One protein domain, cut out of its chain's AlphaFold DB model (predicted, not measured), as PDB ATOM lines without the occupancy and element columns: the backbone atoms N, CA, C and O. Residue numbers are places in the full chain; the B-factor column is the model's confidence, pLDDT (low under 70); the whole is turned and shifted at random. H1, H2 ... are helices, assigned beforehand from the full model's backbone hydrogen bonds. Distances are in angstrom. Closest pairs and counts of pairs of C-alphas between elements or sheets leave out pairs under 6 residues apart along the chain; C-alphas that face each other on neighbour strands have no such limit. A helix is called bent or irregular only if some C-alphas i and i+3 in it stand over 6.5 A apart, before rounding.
ATOM      1  N   GLY A 395      59.089 -14.484  -8.629       69.75
ATOM      2  CA  GLY A 395      60.478 -14.953  -8.670       69.75
ATOM      3  C   GLY A 395      60.968 -15.385 -10.058       69.75
ATOM      4  O   GLY A 395      62.174 -15.535 -10.253       69.75
ATOM      5  N   ARG A 396      60.066 -15.594 -11.026       76.38
ATOM      6  CA  ARG A 396      60.428 -15.983 -12.394       76.38
ATOM      7  C   ARG A 396      60.722 -14.733 -13.217       76.38
ATOM      8  O   ARG A 396      59.830 -13.924 -13.452       76.38
ATOM      9  N   ARG A 397      61.962 -14.599 -13.694       76.50
ATOM     10  CA  ARG A 397      62.289 -13.598 -14.719       76.50
ATOM     11  C   ARG A 397      61.625 -14.021 -16.023       76.50
ATOM     12  O   ARG A 397      61.773 -15.170 -16.439       76.50
ATOM     13  N   ILE A 398      60.895 -13.108 -16.645       78.44
ATOM     14  CA  ILE A 398      60.360 -13.304 -17.986       78.44
ATOM     15  C   ILE A 398      61.559 -13.256 -18.929       78.44
ATOM     16  O   ILE A 398      62.227 -12.228 -19.012       78.44
ATOM     17  N   GLN A 399      61.857 -14.383 -19.571       77.94
ATOM     18  CA  GLN A 399      62.876 -14.487 -20.613       77.94
ATOM     19  C   GLN A 399      62.167 -14.394 -21.963       77.94
ATOM     20  O   GLN A 399      61.226 -15.146 -22.222       77.94
ATOM     21  N   LEU A 400      62.582 -13.438 -22.791       77.94
ATOM     22  CA  LEU A 400      62.101 -13.325 -24.166       77.94
ATOM     23  C   LEU A 400      62.825 -14.356 -25.043       77.94
ATOM     24  O   LEU A 400      63.945 -14.750 -24.723       77.94
ATOM     25  N   SER A 401      62.200 -14.791 -26.142       82.38
ATOM     26  CA  SER A 401      62.869 -15.660 -27.120       82.38
ATOM     27  C   SER A 401      64.101 -14.967 -27.712       82.38
ATOM     28  O   SER A 401      64.139 -13.736 -27.796       82.38
ATOM     29  N   ASP A 402      65.094 -15.745 -28.153       77.38
ATOM     30  CA  ASP A 402      66.371 -15.205 -28.644       77.38
ATOM     31  C   ASP A 402      66.191 -14.209 -29.806       77.38
ATOM     32  O   ASP A 402      66.902 -13.206 -29.874       77.38
ATOM     33  N   ASP A 403      65.177 -14.407 -30.656       76.19
ATOM     34  CA  ASP A 403      64.815 -13.468 -31.727       76.19
ATOM     35  C   ASP A 403      64.271 -12.127 -31.206       76.19
ATOM     36  O   ASP A 403      64.630 -11.066 -31.722       76.19
ATOM     37  N   LEU A 404      63.417 -12.146 -30.173       72.44
ATOM     38  CA  LEU A 404      62.887 -10.928 -29.546       72.44
ATOM     39  C   LEU A 404      63.961 -10.214 -28.728       72.44
ATOM     40  O   LEU A 404      64.035  -8.990 -28.773       72.44
ATOM     41  N   ARG A 405      64.821 -10.960 -28.030       77.62
ATOM     42  CA  ARG A 405      65.938 -10.403 -27.262       77.62
ATOM     43  C   ARG A 405      66.984  -9.750 -28.173       77.62
ATOM     44  O   ARG A 405      67.495  -8.695 -27.819       77.62
ATOM     45  N   ARG A 406      67.265 -10.324 -29.352       73.50
ATOM     46  CA  ARG A 406      68.133  -9.691 -30.368       73.50
ATOM     47  C   ARG A 406      67.546  -8.394 -30.910       73.50
ATOM     48  O   ARG A 406      68.276  -7.426 -31.096       73.50
ATOM     49  N   LYS A 407      66.236  -8.364 -31.166       71.75
ATOM     50  CA  LYS A 407      65.563  -7.169 -31.693       71.75
ATOM     51  C   LYS A 407      65.355  -6.087 -30.628       71.75
ATOM     52  O   LYS A 407      65.363  -4.915 -30.986       71.75
ATOM     53  N   LEU A 408      65.146  -6.476 -29.366       76.62
ATOM     54  CA  LEU A 408      64.669  -5.623 -28.268       76.62
ATOM     55  C   LEU A 408      65.310  -5.998 -26.909       76.62
ATOM     56  O   LEU A 408      64.618  -6.498 -26.011       76.62
ATOM     57  N   PRO A 409      66.623  -5.782 -26.720       75.31
ATOM     58  CA  PRO A 409      67.335  -6.223 -25.518       75.31
ATOM     59  C   PRO A 409      66.846  -5.561 -24.214       75.31
ATOM     60  O   PRO A 409      66.852  -6.207 -23.163       75.31
ATOM     61  N   LEU A 410      66.370  -4.309 -24.244       80.69
ATOM     62  CA  LEU A 410      65.902  -3.601 -23.043       80.69
ATOM     63  C   LEU A 410      64.451  -3.937 -22.652       80.69
ATOM     64  O   LEU A 410      64.055  -3.660 -21.513       80.69
ATOM     65  N   LEU A 411      63.658  -4.556 -23.541       81.88
ATOM     66  CA  LEU A 411      62.276  -4.965 -23.243       81.88
ATOM     67  C   LEU A 411      62.239  -5.949 -22.069       81.88
ATOM     68  O   LEU A 411      61.395  -5.829 -21.180       81.88
ATOM     69  N   GLU A 412      63.193  -6.880 -22.030       82.62
ATOM     70  CA  GLU A 412      63.305  -7.864 -20.954       82.62
ATOM     71  C   GLU A 412      63.561  -7.200 -19.598       82.62
ATOM     72  O   GLU A 412      62.932  -7.557 -18.600       82.62
ATOM     73  N   VAL A 413      64.461  -6.213 -19.549       82.69
ATOM     74  CA  VAL A 413      64.812  -5.501 -18.313       82.69
ATOM     75  C   VAL A 413      63.609  -4.722 -17.789       82.69
ATOM     76  O   VAL A 413      63.272  -4.831 -16.609       82.69
ATOM     77  N   ARG A 414      62.920  -3.991 -18.676       85.25
ATOM     78  CA  ARG A 414      61.730  -3.200 -18.334       85.25
ATOM     79  C   ARG A 414      60.595  -4.092 -17.846       85.25
ATOM     80  O   ARG A 414      60.033  -3.863 -16.777       85.25
ATOM     81  N   LEU A 415      60.269  -5.152 -18.581       83.75
ATOM     82  CA  LEU A 415      59.187  -6.053 -18.193       83.75
ATOM     83  C   LEU A 415      59.463  -6.695 -16.824       83.75
ATOM     84  O   LEU A 415      58.583  -6.730 -15.959       83.75
ATOM     85  N   ASN A 416      60.716  -7.089 -16.583       86.38
ATOM     86  CA  ASN A 416      61.159  -7.634 -15.303       86.38
ATOM     87  C   ASN A 416      61.230  -6.601 -14.162       86.38
ATOM     88  O   ASN A 416      61.304  -7.014 -13.007       86.38
ATOM     89  N   SER A 417      61.156  -5.289 -14.423       84.06
ATOM     90  CA  SER A 417      61.000  -4.278 -13.367       84.06
ATOM     91  C   SER A 417      59.537  -3.992 -13.014       84.06
ATOM     92  O   SER A 417      59.223  -3.790 -11.841       84.06
ATOM     93  N   TYR A 418      58.625  -3.996 -13.993       85.69
ATOM     94  CA  TYR A 418      57.219  -3.633 -13.760       85.69
ATOM     95  C   TYR A 418      56.362  -4.807 -13.277       85.69
ATOM     96  O   TYR A 418      55.603  -4.652 -12.317       85.69
ATOM     97  N   VAL A 419      56.500  -5.990 -13.888       86.75
ATOM     98  CA  VAL A 419      55.645  -7.151 -13.577       86.75
ATOM     99  C   VAL A 419      55.744  -7.569 -12.103       86.75
ATOM    100  O   VAL A 419      54.698  -7.697 -11.461       86.75
ATOM    101  N   PRO A 420      56.939  -7.709 -11.490       84.56
ATOM    102  CA  PRO A 420      57.039  -8.061 -10.074       84.56
ATOM    103  C   PRO A 420      56.350  -7.056  -9.144       84.56
ATOM    104  O   PRO A 420      55.767  -7.456  -8.137       84.56
ATOM    105  N   ASN A 421      56.392  -5.762  -9.472       84.75
ATOM    106  CA  ASN A 421      55.738  -4.724  -8.680       84.75
ATOM    107  C   ASN A 421      54.211  -4.787  -8.818       84.75
ATOM    108  O   ASN A 421      53.516  -4.743  -7.804       84.75
ATOM    109  N   ALA A 422      53.689  -4.993 -10.030       86.12
ATOM    110  CA  ALA A 422      52.256  -5.185 -10.257       86.12
ATOM    111  C   ALA A 422      51.712  -6.406  -9.490       86.12
ATOM    112  O   ALA A 422      50.693  -6.316  -8.804       86.12
ATOM    113  N   LEU A 423      52.434  -7.531  -9.514       87.31
ATOM    114  CA  LEU A 423      52.051  -8.737  -8.773       87.31
ATOM    115  C   LEU A 423      52.096  -8.537  -7.246       87.31
ATOM    116  O   LEU A 423      51.282  -9.120  -6.527       87.31
ATOM    117  N   ARG A 424      53.007  -7.696  -6.728       84.50
ATOM    118  CA  ARG A 424      53.019  -7.311  -5.303       84.50
ATOM    119  C   ARG A 424      51.778  -6.504  -4.922       84.50
ATOM    120  O   ARG A 424      51.204  -6.776  -3.871       84.50
ATOM    121  N   VAL A 425      51.352  -5.557  -5.762       87.31
ATOM    122  CA  VAL A 425      50.113  -4.789  -5.542       87.31
ATOM    123  C   VAL A 425      48.902  -5.720  -5.563       87.31
ATOM    124  O   VAL A 425      48.107  -5.708  -4.623       87.31
ATOM    125  N   LEU A 426      48.813  -6.601  -6.564       89.44
ATOM    126  CA  LEU A 426      47.731  -7.582  -6.678       89.44
ATOM    127  C   LEU A 426      47.642  -8.499  -5.447       89.44
ATOM    128  O   LEU A 426      46.551  -8.784  -4.959       89.44
ATOM    129  N   ARG A 427      48.783  -8.914  -4.886       85.44
ATOM    130  CA  ARG A 427      48.825  -9.691  -3.637       85.44
ATOM    131  C   ARG A 427      48.194  -8.937  -2.463       85.44
ATOM    132  O   ARG A 427      47.455  -9.545  -1.694       85.44
ATOM    133  N   THR A 428      48.470  -7.642  -2.315       86.25
ATOM    134  CA  THR A 428      47.850  -6.812  -1.268       86.25
ATOM    135  C   THR A 428      46.338  -6.719  -1.464       86.25
ATOM    136  O   THR A 428      45.596  -6.889  -0.501       86.25
ATOM    137  N   VAL A 429      45.878  -6.540  -2.707       90.00
ATOM    138  CA  VAL A 429      44.443  -6.521  -3.045       90.00
ATOM    139  C   VAL A 429      43.761  -7.836  -2.658       90.00
ATOM    140  O   VAL A 429      42.698  -7.808  -2.046       90.00
ATOM    141  N   ILE A 430      44.391  -8.987  -2.921       91.19
ATOM    142  CA  ILE A 430      43.855 -10.300  -2.516       91.19
ATOM    143  C   ILE A 430      43.695 -10.396  -0.999       91.19
ATOM    144  O   ILE A 430      42.680 -10.899  -0.531       91.19
ATOM    145  N   VAL A 431      44.661  -9.907  -0.215       88.38
ATOM    146  CA  VAL A 431      44.551  -9.914   1.255       88.38
ATOM    147  C   VAL A 431      43.367  -9.064   1.719       88.38
ATOM    148  O   VAL A 431      42.602  -9.514   2.568       88.38
ATOM    149  N   VAL A 432      43.179  -7.872   1.141       91.69
ATOM    150  CA  VAL A 432      42.026  -7.007   1.448       91.69
ATOM    151  C   VAL A 432      40.710  -7.698   1.079       91.69
ATOM    152  O   VAL A 432      39.794  -7.730   1.896       91.69
ATOM    153  N   ALA A 433      40.635  -8.327  -0.097       92.81
ATOM    154  CA  ALA A 433      39.454  -9.070  -0.533       92.81
ATOM    155  C   ALA A 433      39.129 -10.245   0.405       92.81
ATOM    156  O   ALA A 433      37.974 -10.443   0.770       92.81
ATOM    157  N   VAL A 434      40.141 -10.994   0.861       94.25
ATOM    158  CA  VAL A 434      39.956 -12.078   1.840       94.25
ATOM    159  C   VAL A 434      39.407 -11.537   3.158       94.25
ATOM    160  O   VAL A 434      38.492 -12.137   3.713       94.25
ATOM    161  N   ILE A 435      39.915 -10.401   3.647       93.19
ATOM    162  CA  ILE A 435      39.396  -9.758   4.864       93.19
ATOM    163  C   ILE A 435      37.927  -9.360   4.676       93.19
ATOM    164  O   ILE A 435      37.112  -9.651   5.545       93.19
ATOM    165  N   MET A 436      37.572  -8.758   3.539       94.19
ATOM    166  CA  MET A 436      36.186  -8.386   3.233       94.19
ATOM    167  C   MET A 436      35.246  -9.599   3.203       94.19
ATOM    168  O   MET A 436      34.184  -9.554   3.815       94.19
ATOM    169  N   VAL A 437      35.653 -10.703   2.570       94.88
ATOM    170  CA  VAL A 437      34.870 -11.954   2.554       94.88
ATOM    171  C   VAL A 437      34.744 -12.557   3.955       94.88
ATOM    172  O   VAL A 437      33.709 -13.121   4.297       94.88
ATOM    173  N   VAL A 438      35.781 -12.440   4.791       93.75
ATOM    174  CA  VAL A 438      35.714 -12.882   6.190       93.75
ATOM    175  C   VAL A 438      34.699 -12.052   6.975       93.75
ATOM    176  O   VAL A 438      33.907 -12.631   7.711       93.75
ATOM    177  N   LEU A 439      34.679 -10.728   6.808       93.94
ATOM    178  CA  LEU A 439      33.694  -9.862   7.469       93.94
ATOM    179  C   LEU A 439      32.257 -10.158   7.007       93.94
ATOM    180  O   LEU A 439      31.349 -10.175   7.837       93.94
ATOM    181  N   ASP A 440      32.074 -10.465   5.723       94.56
ATOM    182  CA  ASP A 440      30.795 -10.902   5.147       94.56
ATOM    183  C   ASP A 440      30.319 -12.244   5.692       94.56
ATOM    184  O   ASP A 440      29.172 -12.374   6.118       94.56
ATOM    185  N   ALA A 441      31.223 -13.216   5.808       92.31
ATOM    186  CA  ALA A 441      30.899 -14.522   6.368       92.31
ATOM    187  C   ALA A 441      30.349 -14.446   7.802       92.31
ATOM    188  O   ALA A 441      29.526 -15.281   8.171       92.31
ATOM    189  N   TRP A 442      30.792 -13.465   8.594       90.75
ATOM    190  CA  TRP A 442      30.338 -13.236   9.970       90.75
ATOM    191  C   TRP A 442      29.151 -12.277  10.088       90.75
ATOM    192  O   TRP A 442      28.695 -12.022  11.200       90.75
ATOM    193  N   GLY A 443      28.652 -11.732   8.976       87.88
ATOM    194  CA  GLY A 443      27.573 -10.741   8.978       87.88
ATOM    195  C   GLY A 443      27.984  -9.367   9.521       87.88
ATOM    196  O   GLY A 443      27.127  -8.512   9.713       87.88
ATOM    197  N   ALA A 444      29.280  -9.127   9.749       89.06
ATOM    198  CA  ALA A 444      29.788  -7.828  10.192       89.06
ATOM    199  C   ALA A 444      29.741  -6.775   9.070       89.06
ATOM    200  O   ALA A 444      29.741  -5.575   9.339       89.06
ATOM    201  N   PHE A 445      29.733  -7.220   7.812       91.88
ATOM    202  CA  PHE A 445      29.708  -6.358   6.637       91.88
ATOM    203  C   PHE A 445      29.064  -7.080   5.457       91.88
ATOM    204  O   PHE A 445      29.568  -8.113   5.051       91.88
ATOM    205  N   ASN A 446      28.004  -6.545   4.859       93.62
ATOM    206  CA  ASN A 446      27.401  -7.169   3.680       93.62
ATOM    207  C   ASN A 446      28.138  -6.727   2.404       93.62
ATOM    208  O   ASN A 446      27.953  -5.604   1.924       93.62
ATOM    209  N   LEU A 447      28.972  -7.614   1.854       93.06
ATOM    210  CA  LEU A 447      29.799  -7.308   0.685       93.06
ATOM    211  C   LEU A 447      28.952  -7.102  -0.576       93.06
ATOM    212  O   LEU A 447      29.262  -6.228  -1.386       93.06
ATOM    213  N   ALA A 448      27.877  -7.879  -0.729       92.94
ATOM    214  CA  ALA A 448      26.979  -7.783  -1.876       92.94
ATOM    215  C   ALA A 448      26.211  -6.453  -1.879       92.94
ATOM    216  O   ALA A 448      26.183  -5.763  -2.895       92.94
ATOM    217  N   ALA A 449      25.663  -6.053  -0.729       93.94
ATOM    218  CA  ALA A 449      24.965  -4.779  -0.573       93.94
ATOM    219  C   ALA A 449      25.912  -3.585  -0.748       93.94
ATOM    220  O   ALA A 449      25.564  -2.605  -1.403       93.94
ATOM    221  N   TRP A 450      27.138  -3.671  -0.219       94.50
ATOM    222  CA  TRP A 450      28.142  -2.637  -0.446       94.50
ATOM    223  C   TRP A 450      28.510  -2.511  -1.926       94.50
ATOM    224  O   TRP A 450      28.546  -1.397  -2.438       94.50
ATOM    225  N   TYR A 451      28.742  -3.623  -2.629       93.31
ATOM    226  CA  TYR A 451      29.053  -3.598  -4.060       93.31
ATOM    227  C   TYR A 451      27.889  -3.054  -4.901       93.31
ATOM    228  O   TYR A 451      28.125  -2.314  -5.850       93.31
ATOM    229  N   ALA A 452      26.646  -3.377  -4.528       94.44
ATOM    230  CA  ALA A 452      25.444  -2.847  -5.169       94.44
ATOM    231  C   ALA A 452      25.207  -1.352  -4.877       94.44
ATOM    232  O   ALA A 452      24.507  -0.686  -5.634       94.44
ATOM    233  N   SER A 453      25.784  -0.810  -3.800       95.94
ATOM    234  CA  SER A 453      25.691   0.619  -3.486       95.94
ATOM    235  C   SER A 453      26.488   1.475  -4.476       95.94
ATOM    236  O   SER A 453      27.566   1.079  -4.922       95.94
ATOM    237  N   GLU A 454      26.025   2.702  -4.740       95.38
ATOM    238  CA  GLU A 454      26.720   3.652  -5.624       95.38
ATOM    239  C   GLU A 454      28.182   3.869  -5.213       95.38
ATOM    240  O   GLU A 454      29.079   3.893  -6.052       95.38
ATOM    241  N   ARG A 455      28.452   3.983  -3.905       93.62
ATOM    242  CA  ARG A 455      29.813   4.199  -3.392       93.62
ATOM    243  C   ARG A 455      30.718   2.999  -3.653       93.62
ATOM    244  O   ARG A 455      31.865   3.191  -4.052       93.62
ATOM    245  N   GLY A 456      30.227   1.783  -3.416       92.12
ATOM    246  CA  GLY A 456      31.002   0.562  -3.644       92.12
ATOM    247  C   GLY A 456      31.244   0.310  -5.128       92.12
ATOM    248  O   GLY A 456      32.393   0.108  -5.525       92.12
ATOM    249  N   ALA A 457      30.200   0.424  -5.954       93.75
ATOM    250  CA  ALA A 457      30.298   0.303  -7.406       93.75
ATOM    251  C   ALA A 457      31.271   1.335  -8.000       93.75
ATOM    252  O   ALA A 457      32.167   0.966  -8.761       93.75
ATOM    253  N   ASN A 458      31.177   2.607  -7.588       96.06
ATOM    254  CA  ASN A 458      32.082   3.664  -8.043       96.06
ATOM    255  C   ASN A 458      33.527   3.428  -7.586       96.06
ATOM    256  O   ASN A 458      34.452   3.631  -8.367       96.06
ATOM    257  N   LEU A 459      33.757   2.971  -6.349       94.25
ATOM    258  CA  LEU A 459      35.109   2.663  -5.867       94.25
ATOM    259  C   LEU A 459      35.747   1.527  -6.680       94.25
ATOM    260  O   LEU A 459      36.886   1.659  -7.133       94.25
ATOM    261  N   VAL A 460      35.022   0.421  -6.876       94.00
ATOM    262  CA  VAL A 460      35.509  -0.730  -7.652       94.00
ATOM    263  C   VAL A 460      35.722  -0.334  -9.115       94.00
ATOM    264  O   VAL A 460      36.774  -0.637  -9.678       94.00
ATOM    265  N   GLY A 461      34.781   0.407  -9.706       94.62
ATOM    266  CA  GLY A 461      34.879   0.933 -11.067       94.62
ATOM    267  C   GLY A 461      36.074   1.868 -11.262       94.62
ATOM    268  O   GLY A 461      36.819   1.715 -12.232       94.62
ATOM    269  N   ASN A 462      36.328   2.774 -10.313       95.44
ATOM    270  CA  ASN A 462      37.497   3.655 -10.329       95.44
ATOM    271  C   ASN A 462      38.799   2.859 -10.210       95.44
ATOM    272  O   ASN A 462      39.751   3.121 -10.942       95.44
ATOM    273  N   LEU A 463      38.848   1.853  -9.332       92.81
ATOM    274  CA  LEU A 463      40.034   1.019  -9.143       92.81
ATOM    275  C   LEU A 463      40.353   0.185 -10.394       92.81
ATOM    276  O   LEU A 463      41.513   0.116 -10.804       92.81
ATOM    277  N   ILE A 464      39.333  -0.396 -11.036       94.75
ATOM    278  CA  ILE A 464      39.476  -1.112 -12.312       94.75
ATOM    279  C   ILE A 464      39.911  -0.145 -13.417       94.75
ATOM    280  O   ILE A 464      40.855  -0.448 -14.143       94.75
ATOM    281  N   SER A 465      39.287   1.032 -13.513       95.44
ATOM    282  CA  SER A 465      39.649   2.060 -14.496       95.44
ATOM    283  C   SER A 465      41.110   2.482 -14.360       95.44
ATOM    284  O   SER A 465      41.846   2.469 -15.343       95.44
ATOM    285  N   VAL A 466      41.573   2.769 -13.137       95.44
ATOM    286  CA  VAL A 466      42.982   3.093 -12.862       95.44
ATOM    287  C   VAL A 466      43.899   1.936 -13.265       95.44
ATOM    288  O   VAL A 466      44.918   2.165 -13.912       95.44
ATOM    289  N   ALA A 467      43.541   0.690 -12.944       91.50
ATOM    290  CA  ALA A 467      44.330  -0.475 -13.342       91.50
ATOM    291  C   ALA A 467      44.429  -0.617 -14.872       91.50
ATOM    292  O   ALA A 467      45.523  -0.836 -15.392       91.50
ATOM    293  N   VAL A 468      43.319  -0.446 -15.597       95.62
ATOM    294  CA  VAL A 468      43.283  -0.489 -17.068       95.62
ATOM    295  C   VAL A 468      44.130   0.632 -17.665       95.62
ATOM    296  O   VAL A 468      44.970   0.358 -18.519       95.62
ATOM    297  N   ILE A 469      43.976   1.870 -17.182       95.50
ATOM    298  CA  ILE A 469      44.769   3.022 -17.634       95.50
ATOM    299  C   ILE A 469      46.265   2.751 -17.436       95.50
ATOM    300  O   ILE A 469      47.048   2.975 -18.357       95.50
ATOM    301  N   LEU A 470      46.673   2.222 -16.278       92.31
ATOM    302  CA  LEU A 470      48.074   1.894 -16.006       92.31
ATOM    303  C   LEU A 470      48.603   0.785 -16.925       92.31
ATOM    304  O   LEU A 470      49.726   0.895 -17.413       92.31
ATOM    305  N   ILE A 471      47.813  -0.260 -17.194       90.44
ATOM    306  CA  ILE A 471      48.195  -1.348 -18.108       90.44
ATOM    307  C   ILE A 471      48.356  -0.822 -19.538       90.44
ATOM    308  O   ILE A 471      49.365  -1.107 -20.182       90.44
ATOM    309  N   VAL A 472      47.392  -0.039 -20.028       94.38
ATOM    310  CA  VAL A 472      47.422   0.540 -21.379       94.38
ATOM    311  C   VAL A 472      48.576   1.528 -21.513       94.38
ATOM    312  O   VAL A 472      49.345   1.437 -22.464       94.38
ATOM    313  N   SER A 473      48.753   2.423 -20.539       93.94
ATOM    314  CA  SER A 473      49.858   3.386 -20.508       93.94
ATOM    315  C   SER A 473      51.216   2.680 -20.519       93.94
ATOM    316  O   SER A 473      52.074   3.011 -21.339       93.94
ATOM    317  N   LEU A 474      51.390   1.647 -19.684       89.31
ATOM    318  CA  LEU A 474      52.602   0.831 -19.670       89.31
ATOM    319  C   LEU A 474      52.819   0.123 -21.012       89.31
ATOM    320  O   LEU A 474      53.948   0.086 -21.491       89.31
ATOM    321  N   GLY A 475      51.761  -0.421 -21.619       88.75
ATOM    322  CA  GLY A 475      51.815  -1.087 -22.920       88.75
ATOM    323  C   GLY A 475      52.220  -0.146 -24.053       88.75
ATOM    324  O   GLY A 475      53.116  -0.476 -24.828       88.75
ATOM    325  N   ILE A 476      51.624   1.049 -24.111       92.00
ATOM    326  CA  ILE A 476      51.979   2.099 -25.077       92.00
ATOM    327  C   ILE A 476      53.433   2.530 -24.873       92.00
ATOM    328  O   ILE A 476      54.192   2.604 -25.839       92.00
ATOM    329  N   TRP A 477      53.844   2.769 -23.626       89.56
ATOM    330  CA  TRP A 477      55.218   3.148 -23.308       89.56
ATOM    331  C   TRP A 477      56.223   2.052 -23.694       89.56
ATOM    332  O   TRP A 477      57.224   2.352 -24.345       89.56
ATOM    333  N   LEU A 478      55.939   0.780 -23.376       87.81
ATOM    334  CA  LEU A 478      56.757  -0.365 -23.798       87.81
ATOM    335  C   LEU A 478      56.844  -0.443 -25.324       87.81
ATOM    336  O   LEU A 478      57.935  -0.649 -25.845       87.81
ATOM    337  N   GLY A 479      55.720  -0.267 -26.023       85.12
ATOM    338  CA  GLY A 479      55.639  -0.323 -27.480       85.12
ATOM    339  C   GLY A 479      56.440   0.784 -28.159       85.12
ATOM    340  O   GLY A 479      57.271   0.495 -29.014       85.12
ATOM    341  N   LEU A 480      56.257   2.041 -27.745       87.81
ATOM    342  CA  LEU A 480      57.012   3.180 -28.277       87.81
ATOM    343  C   LEU A 480      58.509   3.033 -28.004       87.81
ATOM    344  O   LEU A 480      59.324   3.170 -28.913       87.81
ATOM    345  N   ALA A 481      58.875   2.705 -26.764       83.12
ATOM    346  CA  ALA A 481      60.271   2.554 -26.385       83.12
ATOM    347  C   ALA A 481      60.931   1.354 -27.089       83.12
ATOM    348  O   ALA A 481      62.111   1.416 -27.424       83.12
ATOM    349  N   SER A 482      60.167   0.290 -27.348       81.06
ATOM    350  CA  SER A 482      60.582  -0.854 -28.159       81.06
ATOM    351  C   SER A 482      60.755  -0.486 -29.636       81.06
ATOM    352  O   SER A 482      61.726  -0.904 -30.260       81.06
ATOM    353  N   LEU A 483      59.861   0.323 -30.206       82.62
ATOM    354  CA  LEU A 483      59.920   0.718 -31.615       82.62
ATOM    355  C   LEU A 483      61.108   1.650 -31.894       82.62
ATOM    356  O   LEU A 483      61.791   1.484 -32.904       82.62
ATOM    357  N   ILE A 484      61.391   2.576 -30.971       80.94
ATOM    358  CA  ILE A 484      62.588   3.429 -30.999       80.94
ATOM    359  C   ILE A 484      63.856   2.566 -30.948       80.94
ATOM    360  O   ILE A 484      64.758   2.746 -31.759       80.94
ATOM    361  N   GLU A 485      63.911   1.590 -30.040       78.69
ATOM    362  CA  GLU A 485      65.051   0.678 -29.894       78.69
ATOM    363  C   GLU A 485      65.271  -0.188 -31.140       78.69
ATOM    364  O   GLU A 485      66.392  -0.280 -31.630       78.69
ATOM    365  N   HIS A 486      64.204  -0.745 -31.719       76.12
ATOM    366  CA  HIS A 486      64.296  -1.514 -32.960       76.12
ATOM    367  C   HIS A 486      64.791  -0.661 -34.138       76.12
ATOM    368  O   HIS A 486      65.611  -1.118 -34.930       76.12
ATOM    369  N   LYS A 487      64.329   0.594 -34.242       75.75
ATOM    370  CA  LYS A 487      64.782   1.547 -35.270       75.75
ATOM    371  C   LYS A 487      66.252   1.943 -35.109       75.75
ATOM    372  O   LYS A 487      66.899   2.212 -36.115       75.75
ATOM    373  N   LEU A 488      66.759   1.991 -33.877       70.69
ATOM    374  CA  LEU A 488      68.137   2.377 -33.555       70.69
ATOM    375  C   LEU A 488      69.121   1.196 -33.539       70.69
ATOM    376  O   LEU A 488      70.324   1.426 -33.450       70.69
ATOM    377  N   ASN A 489      68.643  -0.051 -33.609       66.94
ATOM    378  CA  ASN A 489      69.491  -1.237 -33.525       66.94
ATOM    379  C   ASN A 489      70.186  -1.531 -34.879       66.94
ATOM    380  O   ASN A 489      69.499  -1.897 -35.838       66.94
TER     381      ASN A 489
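AT A GLANCE: This is residues 395 to 489 of the 566 residues of a protein of Halomonas axialensis (UniProt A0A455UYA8). Two long helices, H2 and H4, run side by side in opposite ways as a long, narrow frame, touching each other near one end and spread apart in the middle. At the other end the short helix H3 bridges them, and the short helix H1 sits crosswise by the end where they touch. The printed part has 95 residues with four named helices in the order H1, H2, H3, H4 and no named strand, and the class is all helix. The whole is extended, a rod spanning 60 by 28 by 15 A, with a radius of gyration of the C-alphas of 19.2 A.

HOW THE PARTS SIT: H1, residues 402 to 407, is close to but not clearly touching H2, residues 409 to 441; their closest C-alphas, of Arg 405 and Glu 412, are 7.3 A apart. These two run opposite ways at a steep tilt of 69.8 degrees, only just short of about perpendicular. H2 only just touches H3, residues 447 to 452, with 3 pairs of C-alphas within 8 A, using its residues 436 to 440 alone; the closest C-alphas are those of Asp 440 and Leu 447, 5.8 A apart, and the lines are about perpendicular at 74 degrees. H3 and H4, residues 454 to 488, touch only at the corner by their link, about perpendicular at 82 degrees, with the C-alphas of Tyr 451 and Ala 457 closest at 5.3 A. H4 touches H2 at a shallow tilt of 10 degrees, opposite ways, between residues 410 to 414 of H2 and 478 to 482 of H4 alone; the closest C-alphas, of Leu 411 and Ser 482, are 6.6 A apart. H1 is also close to but not clearly touching H4, about perpendicular at 80 degrees, with the C-alphas of Lys 407 and His 486 closest at 5.9 A. H1 and H3 are apart. Each O i to N i+4 pair is within hydrogen-bond range in H1, H3 and H4, against 26 of 29 in H2.

IN THESE COORDINATES: H1 begins at C-alpha 402, at (66.371, -15.205, -28.644), and measures 8.6 A from first to last C-alpha, as does H3. H2 measures 49.1 A and ends at C-alpha 441, at (30.899, -14.522, 6.368). H2 is neither bent nor irregular, but only just: C-alphas 417 and 420 are 6.4 A apart. H4 measures 50.0 A and ends at C-alpha 488, at (68.137, 2.377, -33.555).

THE WHOLE: The C-alphas of Gly 443 and Asn 489 are the two farthest apart, at 60.4 A. Residues 423 to 432 of H2 and 461 to 466 of H4 stand free. The three links between the helices are tight, and the printed part has no cut. The mean pLDDT of the printed part is 87.0, and residues 395 and 489 are under 70.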